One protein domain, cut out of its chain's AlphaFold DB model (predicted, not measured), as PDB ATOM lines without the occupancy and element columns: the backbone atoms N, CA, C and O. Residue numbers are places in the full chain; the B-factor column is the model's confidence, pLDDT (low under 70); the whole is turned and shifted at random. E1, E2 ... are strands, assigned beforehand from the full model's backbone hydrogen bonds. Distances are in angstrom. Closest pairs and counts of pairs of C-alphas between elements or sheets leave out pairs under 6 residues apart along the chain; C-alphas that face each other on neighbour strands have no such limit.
ATOM      1  N   ASN A  22      37.681  29.668  43.135       83.38
ATOM      2  CA  ASN A  22      36.673  28.654  43.453       83.38
ATOM      3  C   ASN A  22      37.228  27.210  43.460       83.38
ATOM      4  O   ASN A  22      36.475  26.281  43.739       83.38
ATOM      5  N   GLY A  23      38.521  27.018  43.175       83.25
ATOM      6  CA  GLY A  23      39.188  25.714  43.111       83.25
ATOM      7  C   GLY A  23      39.168  25.047  41.733       83.25
ATOM      8  O   GLY A  23      39.816  24.015  41.562       83.25
ATOM      9  N   ASP A  24      38.474  25.628  40.751       83.19
ATOM     10  CA  ASP A  24      38.461  25.111  39.385       83.19
ATOM     11  C   ASP A  24      39.825  25.255  38.717       83.19
ATOM     12  O   ASP A  24      40.595  26.169  39.007       83.19
ATOM     13  N   ILE A  25      40.103  24.372  37.762       86.75
ATOM     14  CA  ILE A  25      41.365  24.366  37.032       86.75
ATOM     15  C   ILE A  25      41.096  24.592  35.550       86.75
ATOM     16  O   ILE A  25      40.344  23.851  34.918       86.75
ATOM     17  N   ILE A  26      41.767  25.591  34.987       86.62
ATOM     18  CA  ILE A  26      41.784  25.883  33.558       86.62
ATOM     19  C   ILE A  26      43.180  25.587  33.026       86.62
ATOM     20  O   ILE A  26      44.181  25.992  33.612       86.62
ATOM     21  N   GLN A  27      43.256  24.893  31.895       88.06
ATOM     22  CA  GLN A  27      44.513  24.634  31.203       88.06
ATOM     23  C   GLN A  27      44.471  25.272  29.819       88.06
ATOM     24  O   GLN A  27      43.486  25.133  29.087       88.06
ATOM     25  N   GLY A  28      45.534  25.986  29.463       84.94
ATOM     26  CA  GLY A  28      45.593  26.683  28.191       84.94
ATOM     27  C   GLY A  28      46.970  27.212  27.834       84.94
ATOM     28  O   GLY A  28      47.829  27.412  28.689       84.94
ATOM     29  N   THR A  29      47.175  27.462  26.551       84.56
ATOM     30  CA  THR A  29      48.343  28.169  26.043       84.56
ATOM     31  C   THR A  29      48.190  29.655  26.335       84.56
ATOM     32  O   THR A  29      47.201  30.275  25.946       84.56
ATOM     33  N   PHE A  30      49.167  30.236  27.023       82.88
ATOM     34  CA  PHE A  30      49.204  31.659  27.314       82.88
ATOM     35  C   PHE A  30      49.430  32.479  26.052       82.88
ATOM     36  O   PHE A  30      50.377  32.231  25.303       82.88
ATOM     37  N   LEU A  31      48.566  33.474  25.853       75.50
ATOM     38  CA  LEU A  31      48.632  34.386  24.716       75.50
ATOM     39  C   LEU A  31      49.001  35.810  25.133       75.50
ATOM     40  O   LEU A  31      49.612  36.535  24.355       75.50
ATOM     41  N   GLY A  32      48.646  36.229  26.350       74.00
ATOM     42  CA  GLY A  32      49.004  37.555  26.842       74.00
ATOM     43  C   GLY A  32      48.135  38.054  27.989       74.00
ATOM     44  O   GLY A  32      47.311  37.325  28.534       74.00
ATOM     45  N   ILE A  33      48.342  39.324  28.341       75.00
ATOM     46  CA  ILE A  33      47.599  40.045  29.377       75.00
ATOM     47  C   ILE A  33      46.915  41.251  28.726       75.00
ATOM     48  O   ILE A  33      47.503  41.906  27.855       75.00
ATOM     49  N   ILE A  34      45.686  41.531  29.152       70.25
ATOM     50  CA  ILE A  34      44.930  42.740  28.817       70.25
ATOM     51  C   ILE A  34      44.563  43.441  30.122       70.25
ATOM     52  O   ILE A  34      43.945  42.827  30.980       70.25
ATOM     53  N   GLY A  35      44.887  44.724  30.261       62.44
ATOM     54  CA  GLY A  35      44.486  45.524  31.417       62.44
ATOM     55  C   GLY A  35      44.692  47.029  31.212       62.44
ATOM     56  O   GLY A  35      45.197  47.459  30.166       62.44
ATOM     57  N   PRO A  36      44.326  47.859  32.206       52.16
ATOM     58  CA  PRO A  36      44.550  49.302  32.185       52.16
ATOM     59  C   PRO A  36      46.047  49.631  32.064       52.16
ATOM     60  O   PRO A  36      46.815  49.544  33.020       52.16
ATOM     61  N   GLY A  37      46.463  50.014  30.856       48.66
ATOM     62  CA  GLY A  37      47.836  50.423  30.544       48.66
ATOM     63  C   GLY A  37      48.714  49.345  29.902       48.66
ATOM     64  O   GLY A  37      49.824  49.664  29.486       48.66
ATOM     65  N   HIS A  38      48.227  48.106  29.750       50.75
ATOM     66  CA  HIS A  38      48.968  47.037  29.078       50.75
ATOM     67  C   HIS A  38      48.050  46.218  28.168       50.75
ATOM     68  O   HIS A  38      47.083  45.604  28.612       50.75
ATOM     69  N   ASN A  39      48.386  46.177  26.881       51.47
ATOM     70  CA  ASN A  39      47.804  45.241  25.934       51.47
ATOM     71  C   ASN A  39      48.948  44.580  25.157       51.47
ATOM     72  O   ASN A  39      49.614  45.240  24.356       51.47
ATOM     73  N   ASN A  40      49.177  43.283  25.383       49.28
ATOM     74  CA  ASN A  40      50.225  42.535  24.673       49.28
ATOM     75  C   ASN A  40      49.927  42.343  23.170       49.28
ATOM     76  O   ASN A  40      50.791  41.865  22.445       49.28
ATOM     77  N   PHE A  41      48.757  42.769  22.679       51.97
ATOM     78  CA  PHE A  41      48.335  42.650  21.276       51.97
ATOM     79  C   PHE A  41      48.733  43.850  20.397       51.97
ATOM     80  O   PHE A  41      48.102  44.122  19.379       51.97
ATOM     81  N   GLY A  42      49.785  44.585  20.772       38.09
ATOM     82  CA  GLY A  42      50.423  45.564  19.883       38.09
ATOM     83  C   GLY A  42      49.622  46.842  19.613       38.09
ATOM     84  O   GLY A  42      49.967  47.587  18.699       38.09
ATOM     85  N   THR A  43      48.578  47.138  20.393       39.53
ATOM     86  CA  THR A  43      47.907  48.443  20.333       39.53
ATOM     87  C   THR A  43      48.334  49.302  21.513       39.53
ATOM     88  O   THR A  43      47.982  49.011  22.654       39.53
ATOM     89  N   ASN A  44      49.022  50.401  21.222       35.66
ATOM     90  CA  ASN A  44      49.534  51.429  22.142       35.66
ATOM     91  C   ASN A  44      48.418  52.219  22.856       35.66
ATOM     92  O   ASN A  44      48.650  53.310  23.378       35.66
ATOM     93  N   ILE A  85      44.049  37.593  31.936       79.75
ATOM     94  CA  ILE A  85      44.950  36.666  31.260       79.75
ATOM     95  C   ILE A  85      44.193  36.033  30.102       79.75
ATOM     96  O   ILE A  85      43.123  35.457  30.293       79.75
ATOM     97  N   LEU A  86      44.762  36.122  28.903       79.69
ATOM     98  CA  LEU A  86      44.247  35.443  27.726       79.69
ATOM     99  C   LEU A  86      44.922  34.092  27.548       79.69
ATOM    100  O   LEU A  86      46.148  34.001  27.418       79.69
ATOM    101  N   LEU A  87      44.091  33.056  27.491       80.94
ATOM    102  CA  LEU A  87      44.500  31.687  27.225       80.94
ATOM    103  C   LEU A  87      43.753  31.138  26.015       80.94
ATOM    104  O   LEU A  87      42.554  31.359  25.863       80.94
ATOM    105  N   GLN A  88      44.442  30.344  25.204       83.06
ATOM    106  CA  GLN A  88      43.793  29.374  24.337       83.06
ATOM    107  C   GLN A  88      43.638  28.067  25.107       83.06
ATOM    108  O   GLN A  88      44.632  27.447  25.474       83.06
ATOM    109  N   LEU A  89      42.405  27.641  25.359       82.75
ATOM    110  CA  LEU A  89      42.127  26.425  26.111       82.75
ATOM    111  C   LEU A  89      42.786  25.205  25.462       82.75
ATOM    112  O   LEU A  89      42.574  24.930  24.285       82.75
ATOM    113  N   THR A  90      43.527  24.424  26.242       84.25
ATOM    114  CA  THR A  90      43.996  23.096  25.814       84.25
ATOM    115  C   THR A  90      42.963  22.017  26.130       84.25
ATOM    116  O   THR A  90      42.995  20.949  25.529       84.25
ATOM    117  N   CYS A  91      42.033  22.306  27.047       82.56
ATOM    118  CA  CYS A  91      40.993  21.397  27.521       82.56
ATOM    119  C   CYS A  91      39.640  22.111  27.554       82.56
ATOM    120  O   CYS A  91      39.584  23.326  27.731       82.56
ATOM    121  N   ALA A  92      38.547  21.364  27.398       81.12
ATOM    122  CA  ALA A  92      37.220  21.939  27.573       81.12
ATOM    123  C   ALA A  92      37.023  22.392  29.031       81.12
ATOM    124  O   ALA A  92      37.441  21.705  29.959       81.12
ATOM    125  N   TYR A  93      36.375  23.535  29.230       80.81
ATOM    126  CA  TYR A  93      36.091  24.089  30.551       80.81
ATOM    127  C   TYR A  93      34.741  24.799  30.523       80.81
ATOM    128  O   TYR A  93      34.516  25.623  29.647       80.81
ATOM    129  N   ASN A  94      33.844  24.484  31.461       73.75
ATOM    130  CA  ASN A  94      32.569  25.187  31.674       73.75
ATOM    131  C   ASN A  94      31.774  25.519  30.383       73.75
ATOM    132  O   ASN A  94      31.325  26.644  30.178       73.75
ATOM    133  N   GLY A  95      31.649  24.546  29.471       71.25
ATOM    134  CA  GLY A  95      30.941  24.703  28.190       71.25
ATOM    135  C   GLY A  95      31.776  25.276  27.034       71.25
ATOM    136  O   GLY A  95      31.343  25.202  25.884       71.25
ATOM    137  N   PHE A  96      32.985  25.779  27.292       75.56
ATOM    138  CA  PHE A  96      33.969  26.113  26.262       75.56
ATOM    139  C   PHE A  96      34.726  24.856  25.834       75.56
ATOM    140  O   PHE A  96      35.132  24.052  26.670       75.56
ATOM    141  N   VAL A  97      34.933  24.685  24.530       78.62
ATOM    142  CA  VAL A  97      35.696  23.557  23.980       78.62
ATOM    143  C   VAL A  97      37.190  23.881  23.931       78.62
ATOM    144  O   VAL A  97      37.583  25.048  23.926       78.62
ATOM    145  N   ALA A  98      38.033  22.846  23.869       80.06
ATOM    146  CA  ALA A  98      39.459  23.030  23.617       80.06
ATOM    147  C   ALA A  98      39.681  23.815  22.308       80.06
ATOM    148  O   ALA A  98      38.959  23.634  21.327       80.06
ATOM    149  N   GLY A  99      40.672  24.700  22.308       73.25
ATOM    150  CA  GLY A  99      40.962  25.643  21.232       73.25
ATOM    151  C   GLY A  99      40.259  26.994  21.373       73.25
ATOM    152  O   GLY A  99      40.697  27.946  20.726       73.25
ATOM    153  N   ASN A 100      39.233  27.115  22.227       76.25
ATOM    154  CA  ASN A 100      38.578  28.398  22.481       76.25
ATOM    155  C   ASN A 100      39.517  29.372  23.198       76.25
ATOM    156  O   ASN A 100      40.290  28.987  24.074       76.25
ATOM    157  N   LEU A 101      39.398  30.651  22.853       76.06
ATOM    158  CA  LEU A 101      40.045  31.731  23.585       76.06
ATOM    159  C   LEU A 101      39.201  32.098  24.802       76.06
ATOM    160  O   LEU A 101      38.000  32.329  24.666       76.06
ATOM    161  N   VAL A 102      39.835  32.175  25.966       77.38
ATOM    162  CA  VAL A 102      39.218  32.630  27.212       77.38
ATOM    163  C   VAL A 102      40.038  33.751  27.834       77.38
ATOM    164  O   VAL A 102      41.268  33.747  27.784       77.38
ATOM    165  N   ALA A 103      39.338  34.714  28.421       78.69
ATOM    166  CA  ALA A 103      39.888  35.798  29.213       78.69
ATOM    167  C   ALA A 103      39.547  35.540  30.682       78.69
ATOM    168  O   ALA A 103      38.378  35.529  31.056       78.69
ATOM    169  N   ILE A 104      40.554  35.329  31.523       77.88
ATOM    170  CA  ILE A 104      40.369  35.085  32.956       77.88
ATOM    171  C   ILE A 104      40.726  36.362  33.697       77.88
ATOM    172  O   ILE A 104      41.863  36.816  33.595       77.88
ATOM    173  N   ASN A 105      39.780  36.935  34.443       78.56
ATOM    174  CA  ASN A 105      40.082  38.081  35.300       78.56
ATOM    175  C   ASN A 105      41.083  37.645  36.391       78.56
ATOM    176  O   ASN A 105      40.855  36.638  37.068       78.56
ATOM    177  N   THR A 106      42.176  38.391  36.560       78.94
ATOM    178  CA  THR A 106      43.276  38.052  37.476       78.94
ATOM    179  C   THR A 106      42.850  37.950  38.935       78.94
ATOM    180  O   THR A 106      43.427  37.154  39.669       78.94
ATOM    181  N   ASP A 107      41.807  38.671  39.352       76.94
ATOM    182  CA  ASP A 107      41.262  38.598  40.714       76.94
ATOM    183  C   ASP A 107      40.593  37.247  41.001       76.94
ATOM    184  O   ASP A 107      40.403  36.864  42.155       76.94
ATOM    185  N   ASN A 108      40.248  36.496  39.951       76.12
ATOM    186  CA  ASN A 108      39.704  35.147  40.071       76.12
ATOM    187  C   ASN A 108      40.786  34.066  40.014       76.12
ATOM    188  O   ASN A 108      40.446  32.888  40.045       76.12
ATOM    189  N   ILE A 109      42.071  34.430  39.958       82.06
ATOM    190  CA  ILE A 109      43.186  33.482  39.896       82.06
ATOM    191  C   ILE A 109      43.777  33.295  41.293       82.06
ATOM    192  O   ILE A 109      44.320  34.221  41.886       82.06
ATOM    193  N   ALA A 110      43.717  32.067  41.803       79.44
ATOM    194  CA  ALA A 110      44.402  31.686  43.034       79.44
ATOM    195  C   ALA A 110      45.887  31.386  42.783       79.44
ATOM    196  O   ALA A 110      46.743  31.779  43.574       79.44
ATOM    197  N   THR A 111      46.207  30.680  41.692       85.44
ATOM    198  CA  THR A 111      47.594  30.399  41.301       85.44
ATOM    199  C   THR A 111      47.737  30.123  39.801       85.44
ATOM    200  O   THR A 111      46.787  29.702  39.139       85.44
ATOM    201  N   ILE A 112      48.944  30.352  39.277       84.69
ATOM    202  CA  ILE A 112      49.362  30.052  37.905       84.69
ATOM    203  C   ILE A 112      50.665  29.261  37.932       84.69
ATOM    204  O   ILE A 112      51.598  29.606  38.657       84.69
ATOM    205  N   GLY A 113      50.746  28.220  37.107       82.19
ATOM    206  CA  GLY A 113      51.938  27.387  36.997       82.19
ATOM    207  C   GLY A 113      52.046  26.662  35.657       82.19
ATOM    208  O   GLY A 113      51.137  26.746  34.827       82.19
TER     209      GLY A 113
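What this domain is: This is residues 22 to 44 and 85 to 113 of the 120 residues of an uncharacterized protein of Propionispora sp. 2/2-37 (UniProt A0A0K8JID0). A small, strongly twisted sheet of three strands has a long, bent edge strand, E1, arching past E2 and E3; the short strand E4 follows E3 after a tight turn and passes near E1. The printed part has 52 residues, 26 of them in four named strands, in order E1, E2, E3, E4, with no named helix, and the class is all strand; the sheet runs E1, E2, E3, antiparallel. It is only just compact, close to loose: radius of gyration of the C-alphas 11.7 A, spans 32 by 23 by 19 A.

How they stand to each other: Inner strand E2, residues 85 to 89, is antiparallel to E1, residues 25 to 35, at 141 degrees; N 29 and O 88 are 2.8 A apart, within hydrogen-bond range. E1 bends by 97 degrees at residue 29. E2 and E3, residues 101 to 105, form a hairpin at 145 degrees, with N 102 and O 87 at 2.8 A. E4, residues 109 to 113, pairs with no named strand; E2 and E4 are apart.

Where its parts are: E1 is 22.1 A long, from C-alpha 25 at (41.365, 24.366, 37.032); E4 ends at C-alpha 113, (51.938, 27.387, 36.997).

The domain as a whole: Residues 45 to 84 are not printed; C-alphas 44 and 85 are 17.9 A apart. E2 to E3 is a long link. Residues 35 to 44 have pLDDT under 70.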